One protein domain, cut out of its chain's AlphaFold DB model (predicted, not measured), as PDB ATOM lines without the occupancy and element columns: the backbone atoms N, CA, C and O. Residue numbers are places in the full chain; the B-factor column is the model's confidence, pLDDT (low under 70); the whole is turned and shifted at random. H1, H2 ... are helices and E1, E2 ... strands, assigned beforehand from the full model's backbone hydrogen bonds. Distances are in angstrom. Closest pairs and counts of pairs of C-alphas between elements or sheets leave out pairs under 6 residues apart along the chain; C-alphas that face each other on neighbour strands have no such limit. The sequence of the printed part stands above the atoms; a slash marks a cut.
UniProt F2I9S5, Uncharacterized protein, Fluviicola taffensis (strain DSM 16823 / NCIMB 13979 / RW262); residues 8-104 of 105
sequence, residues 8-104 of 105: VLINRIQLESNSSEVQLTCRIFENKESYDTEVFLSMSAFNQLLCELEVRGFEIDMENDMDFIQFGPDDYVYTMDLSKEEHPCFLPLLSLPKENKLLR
ATOM      1  N   VAL A   8     -24.710  -9.118  20.390       90.44
ATOM      2  CA  VAL A   8     -25.396  -9.945  21.371       90.44
ATOM      3  C   VAL A   8     -26.402  -9.081  22.121       90.44
ATOM      4  O   VAL A   8     -26.084  -7.972  22.539       90.44
ATOM      5  N   LEU A   9     -27.618  -9.591  22.266       91.69
ATOM      6  CA  LEU A   9     -28.613  -9.087  23.201       91.69
ATOM      7  C   LEU A   9     -28.628 -10.014  24.413       91.69
ATOM      8  O   LEU A   9     -28.942 -11.196  24.265       91.69
ATOM      9  N   ILE A  10     -28.291  -9.498  25.590       91.88
ATOM     10  CA  ILE A  10     -28.374 -10.263  26.836       91.88
ATOM     11  C   ILE A  10     -29.812 -10.186  27.342       91.88
ATOM     12  O   ILE A  10     -30.316  -9.102  27.617       91.88
ATOM     13  N   ASN A  11     -30.467 -11.340  27.442       92.81
ATOM     14  CA  ASN A  11     -31.853 -11.441  27.893       92.81
ATOM     15  C   ASN A  11     -31.942 -11.831  29.366       92.81
ATOM     16  O   ASN A  11     -32.885 -11.439  30.036       92.81
ATOM     17  N   ARG A  12     -31.001 -12.636  29.866       93.50
ATOM     18  CA  ARG A  12     -31.014 -13.100  31.253       93.50
ATOM     19  C   ARG A  12     -29.609 -13.393  31.748       93.50
ATOM     20  O   ARG A  12     -28.810 -13.956  30.998       93.50
ATOM     21  N   ILE A  13     -29.357 -13.072  33.010       93.31
ATOM     22  CA  ILE A  13     -28.161 -13.462  33.760       93.31
ATOM     23  C   ILE A  13     -28.598 -14.456  34.839       93.31
ATOM     24  O   ILE A  13     -29.593 -14.213  35.519       93.31
ATOM     25  N   GLN A  14     -27.885 -15.571  34.985       93.75
ATOM     26  CA  GLN A  14     -28.120 -16.572  36.024       93.75
ATOM     27  C   GLN A  14     -26.814 -16.924  36.741       93.75
ATOM     28  O   GLN A  14     -25.807 -17.232  36.097       93.75
ATOM     29  N   LEU A  15     -26.852 -16.907  38.073       92.62
ATOM     30  CA  LEU A  15     -25.759 -17.314  38.954       92.62
ATOM     31  C   LEU A  15     -26.236 -18.429  39.881       92.62
ATOM     32  O   LEU A  15     -27.336 -18.364  40.421       92.62
ATOM     33  N   GLU A  16     -25.394 -19.430  40.110       91.00
ATOM     34  CA  GLU A  16     -25.697 -20.536  41.019       91.00
ATOM     35  C   GLU A  16     -24.659 -20.575  42.138       91.00
ATOM     36  O   GLU A  16     -23.462 -20.464  41.867       91.00
ATOM     37  N   SER A  17     -25.093 -20.752  43.391       85.94
ATOM     38  CA  SER A  17     -24.208 -20.686  44.568       85.94
ATOM     39  C   SER A  17     -23.046 -21.687  44.531       85.94
ATOM     40  O   SER A  17     -21.979 -21.410  45.074       85.94
ATOM     41  N   ASN A  18     -23.223 -22.817  43.842       84.56
ATOM     42  CA  ASN A  18     -22.221 -23.878  43.713       84.56
ATOM     43  C   ASN A  18     -21.525 -23.915  42.343       84.56
ATOM     44  O   ASN A  18     -20.805 -24.871  42.048       84.56
ATOM     45  N   SER A  19     -21.735 -22.903  41.498       85.62
ATOM     46  CA  SER A  19     -21.117 -22.809  40.177       85.62
ATOM     47  C   SER A  19     -19.972 -21.799  40.177       85.62
ATOM     48  O   SER A  19     -20.043 -20.734  40.786       85.62
ATOM     49  N   SER A  20     -18.903 -22.114  39.447       86.94
ATOM     50  CA  SER A  20     -17.843 -21.150  39.121       86.94
ATOM     51  C   SER A  20     -18.143 -20.333  37.859       86.94
ATOM     52  O   SER A  20     -17.302 -19.542  37.420       86.94
ATOM     53  N   GLU A  21     -19.300 -20.572  37.246       90.56
ATOM     54  CA  GLU A  21     -19.716 -20.002  35.973       90.56
ATOM     55  C   GLU A  21     -21.047 -19.258  36.104       90.56
ATOM     56  O   GLU A  21     -21.944 -19.665  36.844       90.56
ATOM     57  N   VAL A  22     -21.164 -18.180  35.337       92.00
ATOM     58  CA  VAL A  22     -22.383 -17.401  35.135       92.00
ATOM     59  C   VAL A  22     -22.967 -17.786  33.790       92.00
ATOM     60  O   VAL A  22     -22.270 -17.762  32.772       92.00
ATOM     61  N   GLN A  23     -24.252 -18.115  33.771       93.69
ATOM     62  CA  GLN A  23     -24.968 -18.420  32.543       93.69
ATOM     63  C   GLN A  23     -25.673 -17.165  32.033       93.69
ATOM     64  O   GLN A  23     -26.465 -16.538  32.734       93.69
ATOM     65  N   LEU A  24     -25.421 -16.823  30.776       93.12
ATOM     66  CA  LEU A  24     -26.151 -15.795  30.052       93.12
ATOM     67  C   LEU A  24     -27.091 -16.453  29.055       93.12
ATOM     68  O   LEU A  24     -26.649 -17.202  28.185       93.12
ATOM     69  N   THR A  25     -28.374 -16.120  29.118       94.12
ATOM     70  CA  THR A  25     -29.292 -16.389  28.009       94.12
ATOM     71  C   THR A  25     -29.291 -15.170  27.106       94.12
ATOM     72  O   THR A  25     -29.593 -14.058  27.545       94.12
ATOM     73  N   CYS A  26     -28.941 -15.357  25.840       93.12
ATOM     74  CA  CYS A  26     -28.745 -14.246  24.925       93.12
ATOM     75  C   CYS A  26     -29.214 -14.571  23.509       93.12
ATOM     76  O   CYS A  26     -29.396 -15.729  23.141       93.12
ATOM     77  N   ARG A  27     -29.413 -13.518  22.717       92.25
ATOM     78  CA  ARG A  27     -29.695 -13.610  21.289       92.25
ATOM     79  C   ARG A  27     -28.534 -13.028  20.504       92.25
ATOM     80  O   ARG A  27     -28.205 -11.854  20.659       92.25
ATOM     81  N   ILE A  28     -27.935 -13.845  19.650       90.06
ATOM     82  CA  ILE A  28     -26.848 -13.438  18.764       90.06
ATOM     83  C   ILE A  28     -27.447 -12.965  17.447       90.06
ATOM     84  O   ILE A  28     -28.375 -13.578  16.921       90.06
ATOM     85  N   PHE A  29     -26.917 -11.868  16.918       89.06
ATOM     86  CA  PHE A  29     -27.203 -11.348  15.590       89.06
ATOM     87  C   PHE A  29     -25.892 -11.339  14.815       89.06
ATOM     88  O   PHE A  29     -25.051 -10.477  15.063       89.06
ATOM     89  N   GLU A  30     -25.716 -12.281  13.892       87.06
ATOM     90  CA  GLU A  30     -24.511 -12.381  13.066       87.06
ATOM     91  C   GLU A  30     -24.873 -12.756  11.631       87.06
ATOM     92  O   GLU A  30     -25.816 -13.505  11.396       87.06
ATOM     93  N   ASN A  31     -24.155 -12.222  10.642       84.12
ATOM     94  CA  ASN A  31     -24.324 -12.610   9.231       84.12
ATOM     95  C   ASN A  31     -25.772 -12.555   8.679       84.12
ATOM     96  O   ASN A  31     -26.111 -13.278   7.745       84.12
ATOM     97  N   LYS A  32     -26.612 -11.638   9.193       80.44
ATOM     98  CA  LYS A  32     -28.062 -11.499   8.893       80.44
ATOM     99  C   LYS A  32     -28.954 -12.607   9.464       80.44
ATOM    100  O   LYS A  32     -30.156 -12.599   9.198       80.44
ATOM    101  N   GLU A  33     -28.394 -13.506  10.252       85.88
ATOM    102  CA  GLU A  33     -29.124 -14.501  11.019       85.88
ATOM    103  C   GLU A  33     -29.244 -14.047  12.473       85.88
ATOM    104  O   GLU A  33     -28.542 -13.144  12.939       85.88
ATOM    105  N   SER A  34     -30.189 -14.650  13.190       90.06
ATOM    106  CA  SER A  34     -30.269 -14.485  14.634       90.06
ATOM    107  C   SER A  34     -30.686 -15.783  15.290       90.06
ATOM    108  O   SER A  34     -31.634 -16.407  14.807       90.06
ATOM    109  N   TYR A  35     -30.050 -16.132  16.399       89.69
ATOM    110  CA  TYR A  35     -30.366 -17.328  17.169       89.69
ATOM    111  C   TYR A  35     -30.239 -17.051  18.663       89.69
ATOM    112  O   TYR A  35     -29.431 -16.224  19.090       89.69
ATOM    113  N   ASP A  36     -31.062 -17.744  19.441       91.94
ATOM    114  CA  ASP A  36     -30.974 -17.739  20.894       91.94
ATOM    115  C   ASP A  36     -29.939 -18.789  21.329       91.94
ATOM    116  O   ASP A  36     -29.840 -19.864  20.735       91.94
ATOM    117  N   THR A  37     -29.123 -18.464  22.325       92.12
ATOM    118  CA  THR A  37     -28.058 -19.340  22.825       92.12
ATOM    119  C   THR A  37     -27.768 -19.064  24.296       92.12
ATOM    120  O   THR A  37     -28.165 -18.039  24.861       92.12
ATOM    121  N   GLU A  38     -27.052 -19.998  24.907       92.25
ATOM    122  CA  GLU A  38     -26.546 -19.890  26.263       92.25
ATOM    123  C   GLU A  38     -25.028 -19.734  26.224       92.25
ATOM    124  O   GLU A  38     -24.315 -20.486  25.553       92.25
ATOM    125  N   VAL A  39     -24.538 -18.729  26.944       90.12
ATOM    126  CA  VAL A  39     -23.115 -18.429  27.067       90.12
ATOM    127  C   VAL A  39     -22.718 -18.596  28.520       90.12
ATOM    128  O   VAL A  39     -23.263 -17.928  29.392       90.12
ATOM    129  N   PHE A  40     -21.746 -19.466  28.764       90.62
ATOM    130  CA  PHE A  40     -21.185 -19.689  30.090       90.62
ATOM    131  C   PHE A  40     -19.913 -18.858  30.230       90.62
ATOM    132  O   PHE A  40     -18.985 -18.988  29.426       90.62
ATOM    133  N   LEU A  41     -19.904 -17.972  31.221       89.81
ATOM    134  CA  LEU A  41     -18.783 -17.104  31.558       89.81
ATOM    135  C   LEU A  41     -18.150 -17.575  32.859       89.81
ATOM    136  O   LEU A  41     -18.853 -17.864  33.818       89.81
ATOM    137  N   SER A  42     -16.824 -17.549  32.946       90.06
ATOM    138  CA  SER A  42     -16.173 -17.554  34.256       90.06
ATOM    139  C   SER A  42     -16.529 -16.278  35.029       90.06
ATOM    140  O   SER A  42     -16.835 -15.242  34.435       90.06
ATOM    141  N   MET A  43     -16.416 -16.301  36.359       87.12
ATOM    142  CA  MET A  43     -16.642 -15.097  37.175       87.12
ATOM    143  C   MET A  43     -15.737 -13.914  36.777       87.12
ATOM    144  O   MET A  43     -16.153 -12.760  36.845       87.12
ATOM    145  N   SER A  44     -14.507 -14.169  36.310       88.88
ATOM    146  CA  SER A  44     -13.615 -13.105  35.825       88.88
ATOM    147  C   SER A  44     -14.098 -12.495  34.507       88.88
ATOM    148  O   SER A  44     -14.085 -11.273  34.360       88.88
ATOM    149  N   ALA A  45     -14.554 -13.327  33.568       88.69
ATOM    150  CA  ALA A  45     -15.164 -12.897  32.314       88.69
ATOM    151  C   ALA A  45     -16.471 -12.124  32.562       88.69
ATOM    152  O   ALA A  45     -16.728 -11.111  31.915       88.69
ATOM    153  N   PHE A  46     -17.264 -12.557  33.544       89.38
ATOM    154  CA  PHE A  46     -18.474 -11.858  33.961       89.38
ATOM    155  C   PHE A  46     -18.177 -10.472  34.549       89.38
ATOM    156  O   PHE A  46     -18.799  -9.497  34.147       89.38
ATOM    157  N   ASN A  47     -17.159 -10.337  35.403       87.88
ATOM    158  CA  ASN A  47     -16.752  -9.022  35.911       87.88
ATOM    159  C   ASN A  47     -16.317  -8.066  34.789       87.88
ATOM    160  O   ASN A  47     -16.655  -6.887  34.821       87.88
ATOM    161  N   GLN A  48     -15.601  -8.563  33.773       87.75
ATOM    162  CA  GLN A  48     -15.250  -7.752  32.600       87.75
ATOM    163  C   GLN A  48     -16.495  -7.294  31.838       87.75
ATOM    164  O   GLN A  48     -16.573  -6.140  31.423       87.75
ATOM    165  N   LEU A  49     -17.478  -8.185  31.685       88.56
ATOM    166  CA  LEU A  49     -18.756  -7.852  31.075       88.56
ATOM    167  C   LEU A  49     -19.487  -6.753  31.860       88.56
ATOM    168  O   LEU A  49     -19.950  -5.800  31.240       88.56
ATOM    169  N   LEU A  50     -19.554  -6.847  33.192       88.44
ATOM    170  CA  LEU A  50     -20.176  -5.818  34.033       88.44
ATOM    171  C   LEU A  50     -19.519  -4.445  33.831       88.44
ATOM    172  O   LEU A  50     -20.223  -3.459  33.633       88.44
ATOM    173  N   CYS A  51     -18.185  -4.382  33.772       87.12
ATOM    174  CA  CYS A  51     -17.479  -3.131  33.478       87.12
ATOM    175  C   CYS A  51     -17.823  -2.572  32.085       87.12
ATOM    176  O   CYS A  51     -18.001  -1.368  31.918       87.12
ATOM    177  N   GLU A  52     -17.915  -3.426  31.061       85.69
ATOM    178  CA  GLU A  52     -18.284  -2.989  29.707       85.69
ATOM    179  C   GLU A  52     -19.733  -2.479  29.634       85.69
ATOM    180  O   GLU A  52     -20.023  -1.559  28.859       85.69
ATOM    181  N   LEU A  53     -20.630  -3.066  30.426       86.69
ATOM    182  CA  LEU A  53     -22.023  -2.647  30.554       86.69
ATOM    183  C   LEU A  53     -22.128  -1.279  31.224       86.69
ATOM    184  O   LEU A  53     -22.735  -0.374  30.646       86.69
ATOM    185  N   GLU A  54     -21.432  -1.086  32.342       86.81
ATOM    186  CA  GLU A  54     -21.370   0.189  33.059       86.81
ATOM    187  C   GLU A  54     -20.842   1.321  32.160       86.81
ATOM    188  O   GLU A  54     -21.461   2.378  32.045       86.81
ATOM    189  N   VAL A  55     -19.757   1.081  31.410       86.44
ATOM    190  CA  VAL A  55     -19.189   2.063  30.460       86.44
ATOM    191  C   VAL A  55     -20.182   2.460  29.358       86.44
ATOM    192  O   VAL A  55     -20.099   3.561  28.809       86.44
ATOM    193  N   ARG A  56     -21.131   1.581  29.020       82.69
ATOM    194  CA  ARG A  56     -22.192   1.841  28.031       82.69
ATOM    195  C   ARG A  56     -23.460   2.433  28.645       82.69
ATOM    196  O   ARG A  56     -24.403   2.689  27.900       82.69
ATOM    197  N   GLY A  57     -23.462   2.690  29.953       83.12
ATOM    198  CA  GLY A  57     -24.595   3.254  30.683       83.12
ATOM    199  C   GLY A  57     -25.656   2.228  31.074       83.12
ATOM    200  O   GLY A  57     -26.779   2.620  31.368       83.12
ATOM    201  N   PHE A  58     -25.326   0.932  31.053       83.75
ATOM    202  CA  PHE A  58     -26.160  -0.099  31.664       83.75
ATOM    203  C   PHE A  58     -25.752  -0.237  33.128       83.75
ATOM    204  O   PHE A  58     -24.697  -0.792  33.436       83.75
ATOM    205  N   GLU A  59     -26.583   0.282  34.023       77.69
ATOM    206  CA  GLU A  59     -26.439   0.063  35.459       77.69
ATOM    207  C   GLU A  59     -27.131  -1.257  35.809       77.69
ATOM    208  O   GLU A  59     -28.322  -1.421  35.560       77.69
ATOM    209  N   ILE A  60     -26.363  -2.219  36.319       78.44
ATOM    210  CA  ILE A  60     -26.886  -3.491  36.822       78.44
ATOM    211  C   ILE A  60     -26.797  -3.448  38.340       78.44
ATOM    212  O   ILE A  60     -25.693  -3.474  38.891       78.44
ATOM    213  N   ASP A  61     -27.944  -3.431  39.015       80.94
ATOM    214  CA  ASP A  61     -28.004  -3.549  40.465       80.94
ATOM    215  C   ASP A  61     -28.224  -5.016  40.858       80.94
ATOM    216  O   ASP A  61     -29.341  -5.510  40.993       80.94
ATOM    217  N   MET A  62     -27.125  -5.754  41.039       76.25
ATOM    218  CA  MET A  62     -27.202  -7.168  41.421       76.25
ATOM    219  C   MET A  62     -27.780  -7.403  42.827       76.25
ATOM    220  O   MET A  62     -28.110  -8.546  43.142       76.25
ATOM    221  N   GLU A  63     -27.882  -6.378  43.679       76.25
ATOM    222  CA  GLU A  63     -28.471  -6.523  45.014       76.25
ATOM    223  C   GLU A  63     -29.997  -6.427  44.968       76.25
ATOM    224  O   GLU A  63     -30.674  -7.179  45.670       76.25
ATOM    225  N   ASN A  64     -30.531  -5.524  44.141       78.12
ATOM    226  CA  ASN A  64     -31.962  -5.222  44.111       78.12
ATOM    227  C   ASN A  64     -32.716  -5.876  42.943       78.12
ATOM    228  O   ASN A  64     -33.897  -6.185  43.099       78.12
ATOM    229  N   ASP A  65     -32.049  -6.136  41.816       81.62
ATOM    230  CA  ASP A  65     -32.703  -6.593  40.579       81.62
ATOM    231  C   ASP A  65     -32.629  -8.118  40.375       81.62
ATOM    232  O   ASP A  65     -33.097  -8.646  39.363       81.62
ATOM    233  N   MET A  66     -32.022  -8.855  41.313       86.00
ATOM    234  CA  MET A  66     -31.916 -10.312  41.237       86.00
ATOM    235  C   MET A  66     -33.026 -11.015  42.014       86.00
ATOM    236  O   MET A  66     -33.073 -10.995  43.246       86.00
ATOM    237  N   ASP A  67     -33.855 -11.752  41.283       88.12
ATOM    238  CA  ASP A  67     -34.711 -12.777  41.861       88.12
ATOM    239  C   ASP A  67     -33.856 -13.973  42.296       88.12
ATOM    240  O   ASP A  67     -32.852 -14.295  41.658       88.12
ATOM    241  N   PHE A  68     -34.260 -14.684  43.350       89.62
ATOM    242  CA  PHE A  68     -33.587 -15.919  43.747       89.62
ATOM    243  C   PHE A  68     -34.561 -17.036  44.106       89.62
ATOM    244  O   PHE A  68     -35.651 -16.815  44.634       89.62
ATOM    245  N   ILE A  69     -34.131 -18.268  43.847       89.69
ATOM    246  CA  ILE A  69     -34.825 -19.495  44.228       89.69
ATOM    247  C   ILE A  69     -33.878 -20.320  45.092       89.69
ATOM    248  O   ILE A  69     -32.752 -20.612  44.692       89.69
ATOM    249  N   GLN A  70     -34.351 -20.712  46.275       90.12
ATOM    250  CA  GLN A  70     -33.627 -21.596  47.180       90.12
ATOM    251  C   GLN A  70     -34.106 -23.043  46.997       90.12
ATOM    252  O   GLN A  70     -35.284 -23.338  47.200       90.12
ATOM    253  N   PHE A  71     -33.195 -23.946  46.634       85.44
ATOM    254  CA  PHE A  71     -33.474 -25.378  46.449       85.44
ATOM    255  C   PHE A  71     -33.085 -26.220  47.670       85.44
ATOM    256  O   PHE A  71     -33.673 -27.274  47.918       85.44
ATOM    257  N   GLY A  72     -32.124 -25.735  48.455       84.62
ATOM    258  CA  GLY A  72     -31.595 -26.384  49.649       84.62
ATOM    259  C   GLY A  72     -31.014 -25.356  50.621       84.62
ATOM    260  O   GLY A  72     -31.010 -24.165  50.316       84.62
ATOM    261  N   PRO A  73     -30.526 -25.781  51.797       83.75
ATOM    262  CA  PRO A  73     -30.005 -24.866  52.814       83.75
ATOM    263  C   PRO A  73     -28.940 -23.892  52.285       83.75
ATOM    264  O   PRO A  73     -28.984 -22.727  52.658       83.75
ATOM    265  N   ASP A  74     -28.086 -24.349  51.360       84.75
ATOM    266  CA  ASP A  74     -26.977 -23.577  50.775       84.75
ATOM    267  C   ASP A  74     -27.047 -23.478  49.228       84.75
ATOM    268  O   ASP A  74     -26.124 -22.985  48.575       84.75
ATOM    269  N   ASP A  75     -28.157 -23.923  48.629       87.50
ATOM    270  CA  ASP A  75     -28.322 -24.008  47.173       87.50
ATOM    271  C   ASP A  75     -29.277 -22.922  46.681       87.50
ATOM    272  O   ASP A  75     -30.498 -23.021  46.853       87.50
ATOM    273  N   TYR A  76     -28.707 -21.902  46.045       91.12
ATOM    274  CA  TYR A  76     -29.418 -20.737  45.541       91.12
ATOM    275  C   TYR A  76     -29.143 -20.554  44.055       91.12
ATOM    276  O   TYR A  76     -27.998 -20.633  43.607       91.12
ATOM    277  N   VAL A  77     -30.200 -20.267  43.302       91.62
ATOM    278  CA  VAL A  77     -30.105 -19.791  41.923       91.62
ATOM    279  C   VAL A  77     -30.613 -18.365  41.902       91.62
ATOM    280  O   VAL A  77     -31.757 -18.120  42.276       91.62
ATOM    281  N   TYR A  78     -29.759 -17.448  41.474       92.25
ATOM    282  CA  TYR A  78     -30.076 -16.044  41.281       92.25
ATOM    283  C   TYR A  78     -30.292 -15.784  39.796       92.25
ATOM    284  O   TYR A  78     -29.525 -16.272  38.964       92.25
ATOM    285  N   THR A  79     -31.322 -15.022  39.456       92.88
ATOM    286  CA  THR A  79     -31.680 -14.701  38.077       92.88
ATOM    287  C   THR A  79     -32.062 -13.241  37.936       92.88
ATOM    288  O   THR A  79     -32.833 -12.721  38.734       92.88
ATOM    289  N   MET A  80     -31.598 -12.621  36.858       91.94
ATOM    290  CA  MET A  80     -31.995 -11.282  36.440       91.94
ATOM    291  C   MET A  80     -32.515 -11.350  35.005       91.94
ATOM    292  O   MET A  80     -31.774 -11.750  34.102       91.94
ATOM    293  N   ASP A  81     -33.787 -11.005  34.793       90.00
ATOM    294  CA  ASP A  81     -34.427 -10.971  33.473       90.00
ATOM    295  C   ASP A  81     -34.323  -9.565  32.871       90.00
ATOM    296  O   ASP A  81     -35.017  -8.643  33.283       90.00
ATOM    297  N   LEU A  82     -33.473  -9.424  31.857       88.12
ATOM    298  CA  LEU A  82     -33.222  -8.178  31.132       88.12
ATOM    299  C   LEU A  82     -34.081  -8.055  29.860       88.12
ATOM    300  O   LEU A  82     -33.976  -7.076  29.122       88.12
ATOM    301  N   SER A  83     -34.926  -9.047  29.554       84.56
ATOM    302  CA  SER A  83     -35.682  -9.097  28.293       84.56
ATOM    303  C   SER A  83     -36.782  -8.036  28.181       84.56
ATOM    304  O   SER A  83     -37.277  -7.774  27.080       84.56
ATOM    305  N   LYS A  84     -37.176  -7.438  29.311       78.44
ATOM    306  CA  LYS A  84     -38.259  -6.448  29.415       78.44
ATOM    307  C   LYS A  84     -37.772  -5.034  29.720       78.44
ATOM    308  O   LYS A  84     -38.611  -4.145  29.859       78.44
ATOM    309  N   GLU A  85     -36.461  -4.831  29.801       78.06
ATOM    310  CA  GLU A  85     -35.872  -3.521  30.061       78.06
ATOM    311  C   GLU A  85     -36.205  -2.520  28.950       78.06
ATOM    312  O   GLU A  85     -36.197  -2.851  27.759       78.06
ATOM    313  N   GLU A  86     -36.475  -1.268  29.336       76.62
ATOM    314  CA  GLU A  86     -36.776  -0.178  28.393       76.62
ATOM    315  C   GLU A  86     -35.588   0.088  27.449       76.62
ATOM    316  O   GLU A  86     -35.753   0.478  26.287       76.62
ATOM    317  N   HIS A  87     -34.382  -0.208  27.934       79.44
ATOM    318  CA  HIS A  87     -33.137  -0.170  27.187       79.44
ATOM    319  C   HIS A  87     -32.543  -1.580  27.084       79.44
ATOM    320  O   HIS A  87     -31.895  -2.047  28.018       79.44
ATOM    321  N   PRO A  88     -32.729  -2.279  25.945       83.12
ATOM    322  CA  PRO A  88     -32.238  -3.640  25.796       83.12
ATOM    323  C   PRO A  88     -30.707  -3.692  25.815       83.12
ATOM    324  O   PRO A  88     -30.036  -2.897  25.148       83.12
ATOM    325  N   CYS A  89     -30.166  -4.678  26.527       83.88
ATOM    326  CA  CYS A  89     -28.735  -4.881  26.738       83.88
ATOM    327  C   CYS A  89     -28.019  -5.400  25.474       83.88
ATOM    328  O   CYS A  89     -27.736  -6.592  25.328       83.88
ATOM    329  N   PHE A  90     -27.767  -4.498  24.523       85.94
ATOM    330  CA  PHE A  90     -27.065  -4.784  23.269       85.94
ATOM    331  C   PHE A  90     -25.569  -4.496  23.367       85.94
ATOM    332  O   PHE A  90     -25.148  -3.365  23.619       85.94
ATOM    333  N   LEU A  91     -24.756  -5.496  23.033       87.56
ATOM    334  CA  LEU A  91     -23.304  -5.380  22.967       87.56
ATOM    335  C   LEU A  91     -22.773  -5.828  21.602       87.56
ATOM    336  O   LEU A  91     -23.303  -6.766  21.006       87.56
ATOM    337  N   PRO A  92     -21.692  -5.213  21.090       85.31
ATOM    338  CA  PRO A  92     -20.940  -5.784  19.978       85.31
ATOM    339  C   PRO A  92     -20.438  -7.181  20.354       85.31
ATOM    340  O   PRO A  92     -19.880  -7.341  21.439       85.31
ATOM    341  N   LEU A  93     -20.571  -8.167  19.461       81.00
ATOM    342  CA  LEU A  93     -20.212  -9.567  19.732       81.00
ATOM    343  C   LEU A  93     -18.750  -9.719  20.186       81.00
ATOM    344  O   LEU A  93     -18.439 -10.506  21.070       81.00
ATOM    345  N   LEU A  94     -17.862  -8.891  19.632       77.38
ATOM    346  CA  LEU A  94     -16.441  -8.787  19.995       77.38
ATOM    347  C   LEU A  94     -16.166  -8.337  21.442       77.38
ATOM    348  O   LEU A  94     -15.030  -8.452  21.892       77.38
ATOM    349  N   SER A  95     -17.175  -7.812  22.141       77.56
ATOM    350  CA  SER A  95     -17.082  -7.421  23.556       77.56
ATOM    351  C   SER A  95     -17.327  -8.608  24.490       77.56
ATOM    352  O   SER A  95     -17.047  -8.501  25.679       77.56
ATOM    353  N   LEU A  96     -17.841  -9.736  23.977       75.88
ATOM    354  CA  LEU A  96     -17.908 -10.956  24.771       75.88
ATOM    355  C   LEU A  96     -16.483 -11.477  25.028       75.88
ATOM    356  O   LEU A  96     -15.685 -11.566  24.088       75.88
ATOM    357  N   PRO A  97     -16.158 -11.855  26.276       69.44
ATOM    358  CA  PRO A  97     -14.872 -12.454  26.613       69.44
ATOM    359  C   PRO A  97     -14.539 -13.647  25.700       69.44
ATOM    360  O   PRO A  97     -15.383 -14.487  25.401       69.44
ATOM    361  N   LYS A  98     -13.290 -13.734  25.229       59.47
ATOM    362  CA  LYS A  98     -12.868 -14.730  24.218       59.47
ATOM    363  C   LYS A  98     -12.902 -16.189  24.696       59.47
ATOM    364  O   LYS A  98     -12.806 -17.086  23.864       59.47
ATOM    365  N   GLU A  99     -13.012 -16.439  26.000       55.56
ATOM    366  CA  GLU A  99     -12.939 -17.780  26.606       55.56
ATOM    367  C   GLU A  99     -14.292 -18.515  26.660       55.56
ATOM    368  O   GLU A  99     -14.428 -19.540  27.324       55.56
ATOM    369  N   ASN A 100     -15.295 -18.028  25.932       55.50
ATOM    370  CA  ASN A 100     -16.657 -18.533  26.040       55.50
ATOM    371  C   ASN A 100     -16.881 -19.779  25.169       55.50
ATOM    372  O   ASN A 100     -16.719 -19.748  23.945       55.50
ATOM    373  N   LYS A 101     -17.333 -20.877  25.785       52.69
ATOM    374  CA  LYS A 101     -17.894 -22.022  25.057       52.69
ATOM    375  C   LYS A 101     -19.311 -21.662  24.611       52.69
ATOM    376  O   LYS A 101     -20.249 -21.754  25.392       52.69
ATOM    377  N   LEU A 102     -19.465 -21.253  23.353       54.62
ATOM    378  CA  LEU A 102     -20.780 -21.163  22.718       54.62
ATOM    379  C   LEU A 102     -21.350 -22.580  22.588       54.62
ATOM    380  O   LEU A 102     -20.869 -23.366  21.767       54.62
ATOM    381  N   LEU A 103     -22.360 -22.919  23.389       50.78
ATOM    382  CA  LEU A 103     -23.146 -24.124  23.151       50.78
ATOM    383  C   LEU A 103     -24.156 -23.801  22.048       50.78
ATOM    384  O   LEU A 103     -25.156 -23.113  22.250       50.78
ATOM    385  N   ARG A 104     -23.845 -24.267  20.837       44.25
ATOM    386  CA  ARG A 104     -24.801 -24.298  19.728       44.25
ATOM    387  C   ARG A 104     -25.788 -25.428  20.018       44.25
ATOM    388  O   ARG A 104     -25.372 -26.587  20.018       44.25
TER     389      ARG A 104
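This is residues 8 to 104 of the 105 residues of an uncharacterized protein of Fluviicola taffensis (strain DSM 16823 / NCIMB 13979 / RW262) (UniProt F2I9S5). The model is a long, twisted sheet of strands with a single helix, H1, over one face, and the other face has no named helix. The hairpin E4 and E5 extends one end of the sheet, the turn between E2 and E3 makes the other end, and E1 runs through the middle. The printed part has 97 residues, with seven named strands and one named helix in the order E1 E2 E3 H1 E4 E5 E6 E7; the class is mixed, helices and strands. The sheet is branched and its neighbour pairs are antiparallel. The whole is compact, with a radius of gyration of the C-alphas of 13.5 A, yet elongated in outline, spanning 46 by 28 by 22 A.

E1 covers residues 8 to 16, 22.3 A long, from C-alpha 8 at (-25.396, -9.945, 21.371), and bends by 65 degrees at residue 11. E2, residues 21 to 30, is 24.6 A long, and E3, residues 33 to 42, is 26.8 A long. H1, residues 43 to 55, is 18.6 A long and ends with C-alpha 55 at (-19.189, 2.063, 30.460). E4, residues 67 to 72, is 16.0 A long; E5, residues 75 to 81, is 19.9 A; E6, residues 89 to 92, is 10.4 A. E7, residues 101 to 103, is 6.0 A long and ends with C-alpha 103 at (-23.146, -24.124, 23.151).

E1, E2 and E3 form a meander, each strand the antiparallel neighbour of the one before. N 14 and O 23 are 2.8 A apart between E1 and E2, and N 24 and O 39 are 2.8 A apart between E2 and E3. E2 lies on one side of E1; on the other side are E5, beside residues 12 to 16, and E6, beside residues 8 to 10. N 15 and O 78 of E1 and E5 are 2.9 A apart, N 8 and O 91 of E1 and E6 2.8 A. In the hairpin E4 and E5, N 69 and O 77 are 2.9 A apart. E3 and E7 meet only at a point, where C-alphas 39 and 102 face each other at 5.6 A. H1 is on the sheet, over E3, at a height over the sheet of 8.3 A. On the local plane its line and that of E3 stand at 5 degrees, along the strands. The closest C-alphas of H1 and E2 are those of Met 43 and Glu 21, 5.9 A apart. In H1 every O i to N i+4 pair is within hydrogen-bond range.

The two C-alphas farthest apart, those of Lys 32 and Pro 73, are 46.0 A apart. The printed part has no cut. The link from H1 to E4, 11 residues, is long. The mean pLDDT of the printed part is 84.3; residues 97 to 104 are under 70.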